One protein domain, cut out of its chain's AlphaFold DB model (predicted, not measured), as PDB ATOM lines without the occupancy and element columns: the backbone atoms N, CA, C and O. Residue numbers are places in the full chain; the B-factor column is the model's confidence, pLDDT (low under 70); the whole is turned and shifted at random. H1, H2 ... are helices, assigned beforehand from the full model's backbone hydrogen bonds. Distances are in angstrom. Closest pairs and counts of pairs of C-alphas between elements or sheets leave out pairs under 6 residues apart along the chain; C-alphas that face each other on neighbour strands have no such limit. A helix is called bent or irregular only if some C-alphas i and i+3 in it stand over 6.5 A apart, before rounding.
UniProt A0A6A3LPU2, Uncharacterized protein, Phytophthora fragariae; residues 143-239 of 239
ATOM      1  N   ARG A 143      72.031   7.175  -5.814       65.62
ATOM      2  CA  ARG A 143      71.176   6.248  -6.565       65.62
ATOM      3  C   ARG A 143      70.779   5.011  -5.750       65.62
ATOM      4  O   ARG A 143      69.640   4.560  -5.883       65.62
ATOM      5  N   TYR A 144      71.694   4.491  -4.933       67.25
ATOM      6  CA  TYR A 144      71.471   3.340  -4.052       67.25
ATOM      7  C   TYR A 144      71.290   3.735  -2.577       67.25
ATOM      8  O   TYR A 144      71.175   2.864  -1.713       67.25
ATOM      9  N   GLY A 145      71.277   5.036  -2.283       64.38
ATOM     10  CA  GLY A 145      71.033   5.590  -0.957       64.38
ATOM     11  C   GLY A 145      69.609   5.343  -0.461       64.38
ATOM     12  O   GLY A 145      68.766   4.764  -1.151       64.38
ATOM     13  N   LEU A 146      69.321   5.799   0.760       67.69
ATOM     14  CA  LEU A 146      68.029   5.550   1.413       67.69
ATOM     15  C   LEU A 146      66.836   6.122   0.623       67.69
ATOM     16  O   LEU A 146      65.794   5.476   0.544       67.69
ATOM     17  N   LEU A 147      67.011   7.308   0.031       66.12
ATOM     18  CA  LEU A 147      66.041   7.986  -0.839       66.12
ATOM     19  C   LEU A 147      66.366   7.783  -2.328       66.12
ATOM     20  O   LEU A 147      65.786   8.435  -3.195       66.12
ATOM     21  N   GLY A 148      67.325   6.906  -2.628       63.62
ATOM     22  CA  GLY A 148      67.777   6.626  -3.977       63.62
ATOM     23  C   GLY A 148      66.707   5.931  -4.807       63.62
ATOM     24  O   GLY A 148      65.980   5.067  -4.320       63.62
ATOM     25  N   ILE A 149      66.658   6.260  -6.097       66.38
ATOM     26  CA  ILE A 149      65.717   5.686  -7.074       66.38
ATOM     27  C   ILE A 149      65.829   4.150  -7.181       66.38
ATOM     28  O   ILE A 149      64.869   3.486  -7.568       66.38
ATOM     29  N   ASN A 150      66.984   3.576  -6.830       67.44
ATOM     30  CA  ASN A 150      67.220   2.130  -6.795       67.44
ATOM     31  C   ASN A 150      67.435   1.603  -5.360       67.44
ATOM     32  O   ASN A 150      67.951   0.502  -5.174       67.44
ATOM     33  N   GLY A 151      67.067   2.378  -4.338       68.25
ATOM     34  CA  GLY A 151      67.165   1.972  -2.939       68.25
ATOM     35  C   GLY A 151      66.128   0.907  -2.564       68.25
ATOM     36  O   GLY A 151      65.019   0.866  -3.098       68.25
ATOM     37  N   LYS A 152      66.451   0.066  -1.572       74.62
ATOM     38  CA  LYS A 152      65.573  -1.021  -1.079       74.62
ATOM     39  C   LYS A 152      64.189  -0.534  -0.616       74.62
ATOM     40  O   LYS A 152      63.219  -1.280  -0.693       74.62
ATOM     41  N   HIS A 153      64.104   0.706  -0.134       77.12
ATOM     42  CA  HIS A 153      62.877   1.313   0.394       77.12
ATOM     43  C   HIS A 153      62.188   2.269  -0.586       77.12
ATOM     44  O   HIS A 153      61.181   2.872  -0.225       77.12
ATOM     45  N   PHE A 154      62.686   2.399  -1.820       74.06
ATOM     46  CA  PHE A 154      62.188   3.381  -2.788       74.06
ATOM     47  C   PHE A 154      60.686   3.243  -3.056       74.06
ATOM     48  O   PHE A 154      59.952   4.228  -2.978       74.06
ATOM     49  N   LEU A 155      60.213   2.017  -3.306       76.75
ATOM     50  CA  LEU A 155      58.795   1.757  -3.556       76.75
ATOM     51  C   LEU A 155      57.945   2.112  -2.332       76.75
ATOM     52  O   LEU A 155      56.959   2.824  -2.459       76.75
ATOM     53  N   THR A 156      58.362   1.680  -1.141       80.88
ATOM     54  CA  THR A 156      57.641   1.962   0.107       80.88
ATOM     55  C   THR A 156      57.547   3.461   0.385       80.88
ATOM     56  O   THR A 156      56.472   3.947   0.722       80.88
ATOM     57  N   LEU A 157      58.648   4.200   0.222       78.69
ATOM     58  CA  LEU A 157      58.682   5.644   0.444       78.69
ATOM     59  C   LEU A 157      57.841   6.398  -0.588       78.69
ATOM     60  O   LEU A 157      57.082   7.288  -0.215       78.69
ATOM     61  N   THR A 158      57.925   6.006  -1.860       77.19
ATOM     62  CA  THR A 158      57.141   6.622  -2.940       77.19
ATOM     63  C   THR A 158      55.649   6.371  -2.741       77.19
ATOM     64  O   THR A 158      54.861   7.306  -2.789       77.19
ATOM     65  N   THR A 159      55.249   5.137  -2.418       81.62
ATOM     66  CA  THR A 159      53.847   4.814  -2.117       81.62
ATOM     67  C   THR A 159      53.350   5.533  -0.863       81.62
ATOM     68  O   THR A 159      52.219   6.005  -0.836       81.62
ATOM     69  N   CYS A 160      54.174   5.644   0.181       85.06
ATOM     70  CA  CYS A 160      53.803   6.387   1.385       85.06
ATOM     71  C   CYS A 160      53.575   7.873   1.085       85.06
ATOM     72  O   CYS A 160      52.573   8.426   1.535       85.06
ATOM     73  N   ARG A 161      54.466   8.493   0.297       83.88
ATOM     74  CA  ARG A 161      54.314   9.877  -0.161       83.88
ATOM     75  C   ARG A 161      52.988  10.066  -0.898       83.88
ATOM     76  O   ARG A 161      52.217  10.927  -0.495       83.88
ATOM     77  N   GLU A 162      52.716   9.223  -1.891       83.12
ATOM     78  CA  GLU A 162      51.492   9.275  -2.700       83.12
ATOM     79  C   GLU A 162      50.226   9.239  -1.828       83.12
ATOM     80  O   GLU A 162      49.286  10.012  -2.016       83.12
ATOM     81  N   ILE A 163      50.206   8.352  -0.825       84.69
ATOM     82  CA  ILE A 163      49.074   8.210   0.097       84.69
ATOM     83  C   ILE A 163      48.892   9.479   0.931       84.69
ATOM     84  O   ILE A 163      47.775   9.985   1.041       84.69
ATOM     85  N   VAL A 164      49.972   9.991   1.531       85.56
ATOM     86  CA  VAL A 164      49.915  11.204   2.362       85.56
ATOM     87  C   VAL A 164      49.437  12.393   1.533       85.56
ATOM     88  O   VAL A 164      48.551  13.125   1.968       85.56
ATOM     89  N   GLU A 165      49.973  12.553   0.329       83.88
ATOM     90  CA  GLU A 165      49.604  13.613  -0.603       83.88
ATOM     91  C   GLU A 165      48.127  13.528  -1.007       83.88
ATOM     92  O   GLU A 165      47.385  14.497  -0.841       83.88
ATOM     93  N   THR A 166      47.661  12.345  -1.412       84.25
ATOM     94  CA  THR A 166      46.257  12.111  -1.785       84.25
ATOM     95  C   THR A 166      45.306  12.428  -0.630       84.25
ATOM     96  O   THR A 166      44.253  13.038  -0.837       84.25
ATOM     97  N   ILE A 167      45.663  12.057   0.605       86.94
ATOM     98  CA  ILE A 167      44.868  12.377   1.799       86.94
ATOM     99  C   ILE A 167      44.816  13.894   2.013       86.94
ATOM    100  O   ILE A 167      43.729  14.444   2.203       86.94
ATOM    101  N   LEU A 168      45.960  14.582   1.961       85.44
ATOM    102  CA  LEU A 168      46.026  16.031   2.173       85.44
ATOM    103  C   LEU A 168      45.255  16.802   1.095       85.44
ATOM    104  O   LEU A 168      44.459  17.682   1.434       85.44
ATOM    105  N   GLN A 169      45.411  16.432  -0.177       85.06
ATOM    106  CA  GLN A 169      44.657  17.016  -1.288       85.06
ATOM    107  C   GLN A 169      43.148  16.717  -1.170       85.06
ATOM    108  O   GLN A 169      42.324  17.594  -1.439       85.06
ATOM    109  N   SER A 170      42.753  15.532  -0.684       85.81
ATOM    110  CA  SER A 170      41.340  15.196  -0.425       85.81
ATOM    111  C   SER A 170      40.738  16.058   0.687       85.81
ATOM    112  O   SER A 170      39.629  16.576   0.546       85.81
ATOM    113  N   VAL A 171      41.473  16.255   1.788       84.69
ATOM    114  CA  VAL A 171      41.055  17.136   2.888       84.69
ATOM    115  C   VAL A 171      40.930  18.580   2.400       84.69
ATOM    116  O   VAL A 171      39.958  19.258   2.740       84.69
ATOM    117  N   GLN A 172      41.875  19.047   1.577       80.56
ATOM    118  CA  GLN A 172      41.815  20.369   0.959       80.56
ATOM    119  C   GLN A 172      40.561  20.510   0.083       80.56
ATOM    120  O   GLN A 172      39.794  21.452   0.279       80.56
ATOM    121  N   GLY A 173      40.294  19.549  -0.807       81.44
ATOM    122  CA  GLY A 173      39.111  19.547  -1.672       81.44
ATOM    123  C   GLY A 173      37.791  19.502  -0.897       81.44
ATOM    124  O   GLY A 173      36.857  20.238  -1.225       81.44
ATOM    125  N   TYR A 174      37.717  18.708   0.175       82.88
ATOM    126  CA  TYR A 174      36.545  18.646   1.051       82.88
ATOM    127  C   TYR A 174      36.265  19.994   1.723       82.88
ATOM    128  O   TYR A 174      35.145  20.502   1.653       82.88
ATOM    129  N   ARG A 175      37.289  20.611   2.331       79.06
ATOM    130  CA  ARG A 175      37.135  21.923   2.976       79.06
ATOM    131  C   ARG A 175      36.713  22.983   1.967       79.06
ATOM    132  O   ARG A 175      35.791  23.745   2.235       79.06
ATOM    133  N   MET A 176      37.352  23.011   0.803       74.88
ATOM    134  CA  MET A 176      37.036  23.991  -0.232       74.88
ATOM    135  C   MET A 176      35.617  23.804  -0.781       74.88
ATOM    136  O   MET A 176      34.919  24.795  -0.956       74.88
ATOM    137  N   SER A 177      35.131  22.567  -0.912       80.19
ATOM    138  CA  SER A 177      33.743  22.289  -1.322       80.19
ATOM    139  C   SER A 177      32.695  22.824  -0.341       80.19
ATOM    140  O   SER A 177      31.580  23.137  -0.750       80.19
ATOM    141  N   TRP A 178      33.042  22.933   0.944       77.00
ATOM    142  CA  TRP A 178      32.157  23.482   1.971       77.00
ATOM    143  C   TRP A 178      32.171  25.015   2.008       77.00
ATOM    144  O   TRP A 178      31.139  25.639   2.241       77.00
ATOM    145  N   PHE A 179      33.340  25.628   1.796       72.50
ATOM    146  CA  PHE A 179      33.524  27.076   1.950       72.50
ATOM    147  C   PHE A 179      33.382  27.878   0.649       72.50
ATOM    148  O   PHE A 179      33.145  29.082   0.718       72.50
ATOM    149  N   LEU A 180      33.507  27.253  -0.527       71.31
ATOM    150  CA  LEU A 180      33.424  27.937  -1.818       71.31
ATOM    151  C   LEU A 180      32.116  27.601  -2.549       71.31
ATOM    152  O   LEU A 180      31.876  26.441  -2.884       71.31
ATOM    153  N   PRO A 181      31.292  28.608  -2.894       71.56
ATOM    154  CA  PRO A 181      30.034  28.394  -3.612       71.56
ATOM    155  C   PRO A 181      30.222  28.108  -5.119       71.56
ATOM    156  O   PRO A 181      29.241  27.939  -5.842       71.56
ATOM    157  N   SER A 182      31.461  28.070  -5.629       80.00
ATOM    158  CA  SER A 182      31.747  27.916  -7.062       80.00
ATOM    159  C   SER A 182      31.766  26.452  -7.507       80.00
ATOM    160  O   SER A 182      32.686  25.691  -7.201       80.00
ATOM    161  N   ILE A 183      30.786  26.072  -8.331       78.50
ATOM    162  CA  ILE A 183      30.708  24.738  -8.942       78.50
ATOM    163  C   ILE A 183      31.909  24.426  -9.848       78.50
ATOM    164  O   ILE A 183      32.339  23.274  -9.923       78.50
ATOM    165  N   LEU A 184      32.463  25.433 -10.532       80.06
ATOM    166  CA  LEU A 184      33.599  25.255 -11.438       80.06
ATOM    167  C   LEU A 184      34.855  24.867 -10.659       80.06
ATOM    168  O   LEU A 184      35.567  23.946 -11.053       80.06
ATOM    169  N   LEU A 185      35.079  25.532  -9.527       78.50
ATOM    170  CA  LEU A 185      36.226  25.273  -8.675       78.50
ATOM    171  C   LEU A 185      36.118  23.898  -8.001       78.50
ATOM    172  O   LEU A 185      37.075  23.131  -8.016       78.50
ATOM    173  N   ASN A 186      34.928  23.528  -7.519       81.81
ATOM    174  CA  ASN A 186      34.688  22.192  -6.961       81.81
ATOM    175  C   ASN A 186      34.915  21.086  -8.002       81.81
ATOM    176  O   ASN A 186      35.541  20.070  -7.705       81.81
ATOM    177  N   ARG A 187      34.481  21.291  -9.255       84.38
ATOM    178  CA  ARG A 187      34.787  20.366 -10.359       84.38
ATOM    179  C   ARG A 187      36.284  20.290 -10.639       84.38
ATOM    180  O   ARG A 187      36.802  19.195 -10.822       84.38
ATOM    181  N   PHE A 188      36.973  21.428 -10.643       83.25
ATOM    182  CA  PHE A 188      38.418  21.483 -10.834       83.25
ATOM    183  C   PHE A 188      39.179  20.687  -9.760       83.25
ATOM    184  O   PHE A 188      40.085  19.928 -10.102       83.25
ATOM    185  N   PHE A 189      38.769  20.767  -8.489       79.44
ATOM    186  CA  PHE A 189      39.345  19.959  -7.406       79.44
ATOM    187  C   PHE A 189      39.155  18.463  -7.617       79.44
ATOM    188  O   PHE A 189      40.112  17.702  -7.513       79.44
ATOM    189  N   VAL A 190      37.928  18.041  -7.931       83.25
ATOM    190  CA  VAL A 190      37.626  16.624  -8.164       83.25
ATOM    191  C   VAL A 190      38.438  16.090  -9.341       83.25
ATOM    192  O   VAL A 190      38.985  14.994  -9.257       83.25
ATOM    193  N   VAL A 191      38.571  16.875 -10.415       85.62
ATOM    194  CA  VAL A 191      39.397  16.508 -11.572       85.62
ATOM    195  C   VAL A 191      40.872  16.422 -11.192       85.62
ATOM    196  O   VAL A 191      41.516  15.445 -11.551       85.62
ATOM    197  N   THR A 192      41.405  17.389 -10.443       81.81
ATOM    198  CA  THR A 192      42.816  17.383 -10.015       81.81
ATOM    199  C   THR A 192      43.120  16.170  -9.132       81.81
ATOM    200  O   THR A 192      44.094  15.468  -9.384       81.81
ATOM    201  N   LEU A 193      42.243  15.855  -8.174       81.94
ATOM    202  CA  LEU A 193      42.373  14.675  -7.316       81.94
ATOM    203  C   LEU A 193      42.284  13.368  -8.122       81.94
ATOM    204  O   LEU A 193      43.080  12.456  -7.919       81.94
ATOM    205  N   ALA A 194      41.341  13.281  -9.067       84.56
ATOM    206  CA  ALA A 194      41.206  12.118  -9.940       84.56
ATOM    207  C   ALA A 194      42.442  11.933 -10.833       84.56
ATOM    208  O   ALA A 194      42.926  10.813 -10.984       84.56
ATOM    209  N   LEU A 195      42.974  13.025 -11.390       82.44
ATOM    210  CA  LEU A 195      44.200  13.005 -12.181       82.44
ATOM    211  C   LEU A 195      45.406  12.597 -11.346       82.44
ATOM    212  O   LEU A 195      46.229  11.858 -11.872       82.44
ATOM    213  N   ASN A 196      45.500  13.008 -10.078       81.69
ATOM    214  CA  ASN A 196      46.603  12.589  -9.216       81.69
ATOM    215  C   ASN A 196      46.576  11.071  -8.989       81.69
ATOM    216  O   ASN A 196      47.507  10.367  -9.372       81.69
ATOM    217  N   CYS A 197      45.420  10.542  -8.577       79.44
ATOM    218  CA  CYS A 197      45.205   9.103  -8.402       79.44
ATOM    219  C   CYS A 197      45.432   8.279  -9.681       79.44
ATOM    220  O   CYS A 197      45.826   7.113  -9.619       79.44
ATOM    221  N   TRP A 198      45.115   8.839 -10.853       80.62
ATOM    222  CA  TRP A 198      45.232   8.138 -12.134       80.62
ATOM    223  C   TRP A 198      46.557   8.395 -12.844       80.62
ATOM    224  O   TRP A 198      46.850   7.694 -13.810       80.62
ATOM    225  N   SER A 199      47.370   9.351 -12.389       77.62
ATOM    226  CA  SER A 199      48.618   9.754 -13.045       77.62
ATOM    227  C   SER A 199      49.550   8.556 -13.232       77.62
ATOM    228  O   SER A 199      50.017   8.280 -14.342       77.62
ATOM    229  N   SER A 200      49.719   7.764 -12.173       72.12
ATOM    230  CA  SER A 200      50.501   6.534 -12.164       72.12
ATOM    231  C   SER A 200      49.955   5.523 -13.180       72.12
ATOM    232  O   SER A 200      50.683   5.105 -14.084       72.12
ATOM    233  N   ALA A 201      48.665   5.188 -13.118       74.06
ATOM    234  CA  ALA A 201      48.023   4.240 -14.030       74.06
ATOM    235  C   ALA A 201      48.076   4.689 -15.504       74.06
ATOM    236  O   ALA A 201      48.383   3.884 -16.386       74.06
ATOM    237  N   ILE A 202      47.835   5.975 -15.775       75.75
ATOM    238  CA  ILE A 202      47.892   6.577 -17.112       75.75
ATOM    239  C   ILE A 202      49.312   6.481 -17.674       75.75
ATOM    240  O   ILE A 202      49.489   6.073 -18.819       75.75
ATOM    241  N   ILE A 203      50.338   6.785 -16.878       73.94
ATOM    242  CA  ILE A 203      51.740   6.697 -17.309       73.94
ATOM    243  C   ILE A 203      52.171   5.242 -17.533       73.94
ATOM    244  O   ILE A 203      52.934   4.960 -18.460       73.94
ATOM    245  N   TYR A 204      51.660   4.302 -16.733       69.69
ATOM    246  CA  TYR A 204      51.872   2.870 -16.955       69.69
ATOM    247  C   TYR A 204      51.172   2.361 -18.225       69.69
ATOM    248  O   TYR A 204      51.732   1.519 -18.930       69.69
ATOM    249  N   ALA A 205      49.989   2.886 -18.553       70.44
ATOM    250  CA  ALA A 205      49.235   2.518 -19.751       70.44
ATOM    251  C   ALA A 205      49.789   3.167 -21.036       70.44
ATOM    252  O   ALA A 205      49.824   2.542 -22.100       70.44
ATOM    253  N   LEU A 206      50.259   4.414 -20.962       67.44
ATOM    254  CA  LEU A 206      50.762   5.175 -22.104       67.44
ATOM    255  C   LEU A 206      52.229   4.839 -22.400       67.44
ATOM    256  O   LEU A 206      53.136   5.465 -21.870       67.44
ATOM    257  N   ARG A 207      52.454   3.864 -23.293       53.41
ATOM    258  CA  ARG A 207      53.594   3.678 -24.237       53.41
ATOM    259  C   ARG A 207      55.039   4.032 -23.787       53.41
ATOM    260  O   ARG A 207      55.931   4.085 -24.628       53.41
ATOM    261  N   PHE A 208      55.349   4.135 -22.494       53.84
ATOM    262  CA  PHE A 208      56.715   4.198 -21.943       53.84
ATOM    263  C   PHE A 208      57.281   2.808 -21.613       53.84
ATOM    264  O   PHE A 208      58.221   2.671 -20.830       53.84
ATOM    265  N   ARG A 209      56.738   1.755 -22.239       55.19
ATOM    266  CA  ARG A 209      57.069   0.350 -21.949       55.19
ATOM    267  C   ARG A 209      58.558   0.015 -22.103       55.19
ATOM    268  O   ARG A 209      59.022  -0.931 -21.483       55.19
ATOM    269  N   ASN A 210      59.299   0.788 -22.900       59.06
ATOM    270  CA  ASN A 210      60.677   0.459 -23.266       59.06
ATOM    271  C   ASN A 210      61.763   1.214 -22.475       59.06
ATOM    272  O   ASN A 210      62.926   0.884 -22.659       59.06
ATOM    273  N   ASN A 211      61.433   2.205 -21.630       71.44
ATOM    274  CA  ASN A 211      62.444   2.973 -20.880       71.44
ATOM    275  C   ASN A 211      61.978   3.329 -19.459       71.44
ATOM    276  O   ASN A 211      61.306   4.342 -19.247       71.44
ATOM    277  N   GLU A 212      62.409   2.525 -18.488       74.38
ATOM    278  CA  GLU A 212      62.099   2.661 -17.059       74.38
ATOM    279  C   GLU A 212      62.438   4.056 -16.507       74.38
ATOM    280  O   GLU A 212      61.599   4.699 -15.875       74.38
ATOM    281  N   ALA A 213      63.631   4.578 -16.805       74.06
ATOM    282  CA  ALA A 213      64.065   5.877 -16.293       74.06
ATOM    283  C   ALA A 213      63.210   7.050 -16.814       74.06
ATOM    284  O   ALA A 213      62.883   7.965 -16.057       74.06
ATOM    285  N   ARG A 214      62.781   7.011 -18.086       74.94
ATOM    286  CA  ARG A 214      61.875   8.033 -18.650       74.94
ATOM    287  C   ARG A 214      60.482   7.946 -18.040       74.94
ATOM    288  O   ARG A 214      59.867   8.981 -17.812       74.94
ATOM    289  N   ARG A 215      60.011   6.731 -17.743       76.69
ATOM    290  CA  ARG A 215      58.730   6.513 -17.064       76.69
ATOM    291  C   ARG A 215      58.739   7.121 -15.662       76.69
ATOM    292  O   ARG A 215      57.827   7.866 -15.325       76.69
ATOM    293  N   ARG A 216      59.790   6.855 -14.878       77.62
ATOM    294  CA  ARG A 216      59.963   7.429 -13.531       77.62
ATOM    295  C   ARG A 216      60.039   8.951 -13.573       77.62
ATOM    296  O   ARG A 216      59.382   9.615 -12.784       77.62
ATOM    297  N   PHE A 217      60.779   9.504 -14.534       79.19
ATOM    298  CA  PHE A 217      60.852  10.950 -14.722       79.19
ATOM    299  C   PHE A 217      59.488  11.568 -15.067       79.19
ATOM    300  O   PHE A 217      59.101  12.557 -14.457       79.19
ATOM    301  N   ALA A 218      58.741  10.974 -16.004       80.06
ATOM    302  CA  ALA A 218      57.412  11.455 -16.380       80.06
ATOM    303  C   ALA A 218      56.416  11.387 -15.214       80.06
ATOM    304  O   ALA A 218      55.624  12.308 -15.046       80.06
ATOM    305  N   MET A 219      56.488  10.328 -14.398       79.88
ATOM    306  CA  MET A 219      55.692  10.189 -13.176       79.88
ATOM    307  C   MET A 219      55.975  11.340 -12.217       79.88
ATOM    308  O   MET A 219      55.060  12.088 -11.909       79.88
ATOM    309  N   ILE A 220      57.243  11.544 -11.847       81.31
ATOM    310  CA  ILE A 220      57.654  12.611 -10.923       81.31
ATOM    311  C   ILE A 220      57.289  13.999 -11.471       81.31
ATOM    312  O   ILE A 220      56.859  14.867 -10.722       81.31
ATOM    313  N   ALA A 221      57.450  14.231 -12.777       82.44
ATOM    314  CA  ALA A 221      57.114  15.513 -13.392       82.44
ATOM    315  C   ALA A 221      55.599  15.792 -13.405       82.44
ATOM    316  O   ALA A 221      55.191  16.923 -13.153       82.44
ATOM    317  N   CYS A 222      54.772  14.783 -13.700       82.19
ATOM    318  CA  CYS A 222      53.310  14.900 -13.681       82.19
ATOM    319  C   CYS A 222      52.798  15.150 -12.263       82.19
ATOM    320  O   CYS A 222      52.021  16.071 -12.043       82.19
ATOM    321  N   ASP A 223      53.280  14.352 -11.323       83.06
ATOM    322  CA  ASP A 223      53.007  14.445  -9.895       83.06
ATOM    323  C   ASP A 223      53.367  15.839  -9.348       83.06
ATOM    324  O   ASP A 223      52.500  16.568  -8.876       83.06
ATOM    325  N   CYS A 224      54.591  16.316  -9.605       83.25
ATOM    326  CA  CYS A 224      55.009  17.677  -9.257       83.25
ATOM    327  C   CYS A 224      54.113  18.772  -9.872       83.25
ATOM    328  O   CYS A 224      53.833  19.780  -9.221       83.25
ATOM    329  N   ALA A 225      53.661  18.602 -11.119       83.81
ATOM    330  CA  ALA A 225      52.774  19.566 -11.766       83.81
ATOM    331  C   ALA A 225      51.377  19.584 -11.124       83.81
ATOM    332  O   ALA A 225      50.824  20.662 -10.901       83.81
ATOM    333  N   LEU A 226      50.818  18.413 -10.814       83.69
ATOM    334  CA  LEU A 226      49.517  18.285 -10.155       83.69
ATOM    335  C   LEU A 226      49.558  18.848  -8.732       83.69
ATOM    336  O   LEU A 226      48.666  19.613  -8.359       83.69
ATOM    337  N   ASP A 227      50.632  18.578  -7.993       83.75
ATOM    338  CA  ASP A 227      50.900  19.162  -6.679       83.75
ATOM    339  C   ASP A 227      50.960  20.690  -6.724       83.75
ATOM    340  O   ASP A 227      50.309  21.377  -5.932       83.75
ATOM    341  N   LEU A 228      51.707  21.250  -7.682       84.56
ATOM    342  CA  LEU A 228      51.832  22.698  -7.836       84.56
ATOM    343  C   LEU A 228      50.475  23.348  -8.133       84.56
ATOM    344  O   LEU A 228      50.134  24.388  -7.563       84.56
ATOM    345  N   ILE A 229      49.695  22.732  -9.020       83.81
ATOM    346  CA  ILE A 229      48.356  23.199  -9.379       83.81
ATOM    347  C   ILE A 229      47.430  23.159  -8.158       83.81
ATOM    348  O   ILE A 229      46.738  24.143  -7.888       83.81
ATOM    349  N   SER A 230      47.445  22.061  -7.403       80.56
ATOM    350  CA  SER A 230      46.590  21.853  -6.231       80.56
ATOM    351  C   SER A 230      46.960  22.764  -5.051       80.56
ATOM    352  O   SER A 230      46.092  23.305  -4.362       80.56
ATOM    353  N   CYS A 231      48.255  22.999  -4.832       78.50
ATOM    354  CA  CYS A 231      48.743  23.810  -3.720       78.50
ATOM    355  C   CYS A 231      48.702  25.315  -4.039       78.50
ATOM    356  O   CYS A 231      48.084  26.103  -3.316       78.50
ATOM    357  N   VAL A 232      49.323  25.729  -5.145       82.50
ATOM    358  CA  VAL A 232      49.510  27.146  -5.486       82.50
ATOM    359  C   VAL A 232      48.410  27.637  -6.415       82.50
ATOM    360  O   VAL A 232      47.785  28.657  -6.130       82.50
ATOM    361  N   GLY A 233      48.145  26.908  -7.502       78.38
ATOM    362  CA  GLY A 233      47.181  27.317  -8.529       78.38
ATOM    363  C   GLY A 233      45.788  27.554  -7.953       78.38
ATOM    364  O   GLY A 233      45.209  28.618  -8.133       78.38
ATOM    365  N   VAL A 234      45.296  26.601  -7.166       74.31
ATOM    366  CA  VAL A 234      44.035  26.719  -6.425       74.31
ATOM    367  C   VAL A 234      43.998  27.961  -5.539       74.31
ATOM    368  O   VAL A 234      43.024  28.709  -5.574       74.31
ATOM    369  N   THR A 235      45.043  28.180  -4.738       75.75
ATOM    370  CA  THR A 235      45.105  29.319  -3.814       75.75
ATOM    371  C   THR A 235      45.021  30.640  -4.578       75.75
ATOM    372  O   THR A 235      44.330  31.551  -4.138       75.75
ATOM    373  N   LEU A 236      45.676  30.729  -5.738       76.50
ATOM    374  CA  LEU A 236      45.645  31.913  -6.595       76.50
ATOM    375  C   LEU A 236      44.315  32.104  -7.336       76.50
ATOM    376  O   LEU A 236      43.966  33.235  -7.625       76.50
ATOM    377  N   ILE A 237      43.592  31.029  -7.664       74.00
ATOM    378  CA  ILE A 237      42.279  31.109  -8.334       74.00
ATOM    379  C   ILE A 237      41.175  31.544  -7.356       74.00
ATOM    380  O   ILE A 237      40.167  32.110  -7.771       74.00
ATOM    381  N   VAL A 238      41.332  31.220  -6.070       67.81
ATOM    382  CA  VAL A 238      40.366  31.560  -5.013       67.81
ATOM    383  C   VAL A 238      40.448  33.030  -4.587       67.81
ATOM    384  O   VAL A 238      39.427  33.579  -4.172       67.81
ATOM    385  N   VAL A 239      41.640  33.632  -4.647       58.19
ATOM    386  CA  VAL A 239      41.893  35.053  -4.337       58.19
ATOM    387  C   VAL A 239      41.474  35.934  -5.508       58.19
ATOM    388  O   VAL A 239      40.821  36.965  -5.236       58.19
TER     389      VAL A 239
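AT A GLANCE: This is residues 143 to 239 of the 239 residues of an uncharacterized protein of Phytophthora fragariae (UniProt A0A6A3LPU2). Three long helices lie side by side as an elongated up-and-down bundle, their centres making a triangle. H2 is kinked, and its last part swings away from H1; before H1, a loop of residues 143 to 153 lies at one end of the bundle. The 97 printed residues hold three named helices, H1, H2, H3 in chain order, and no named strand; the class is all helix. The whole is only just loose, close to compact, with a radius of gyration of the C-alphas of 15.5 A and spans of 47 by 29 by 18 A.

HOW THE PARTS SIT: H1, residues 154 to 179, touches H2, residues 183 to 205, with its residues 166 to 177 alone. Their closest C-alphas, those of Ser 177 and Asn 186, are 5.7 A apart, and this hairpin has a shallow tilt of 15 degrees, opposite ways. H2 has a kink of 51 degrees near residue 198 and is only just irregular: C-alphas 197 and 200 are 7.0 A apart. H2 and H3, residues 212 to 238, form a second hairpin and touch, closest at the C-alphas of Ser 200 and Met 219, 6.4 A, with a shallow tilt of 6 degrees, opposite ways. H1 and H3 are close but not clearly touching, the closest C-alphas being those of Gln 169 and Ser 230, 7.2 A; they run the same way at a shallow tilt of 21 degrees. Every O i to N i+4 pair is within hydrogen-bond range in H1, against 17 of 19 in H2 and 21 of 23 in H3.

IN THESE COORDINATES: H1 runs 37.5 A from C-alpha 154 at (62.188, 3.381, -2.788). H2 spans 30.9 A. H3 spans 38.1 A, ending with C-alpha 238 at (40.366, 31.560, -5.013), and has a kink of 26 degrees near residue 232.

THE WHOLE: The two C-alphas farthest apart, those of Tyr 144 and Pro 181, are 48.4 A apart. The printed part has no cut; the link H1 to H2 is tight, and H2 to H3 is short. The mean pLDDT of the printed part is 76.9; residues 143 to 151, 204, 206 to 210 and 238 to 239 are under 70.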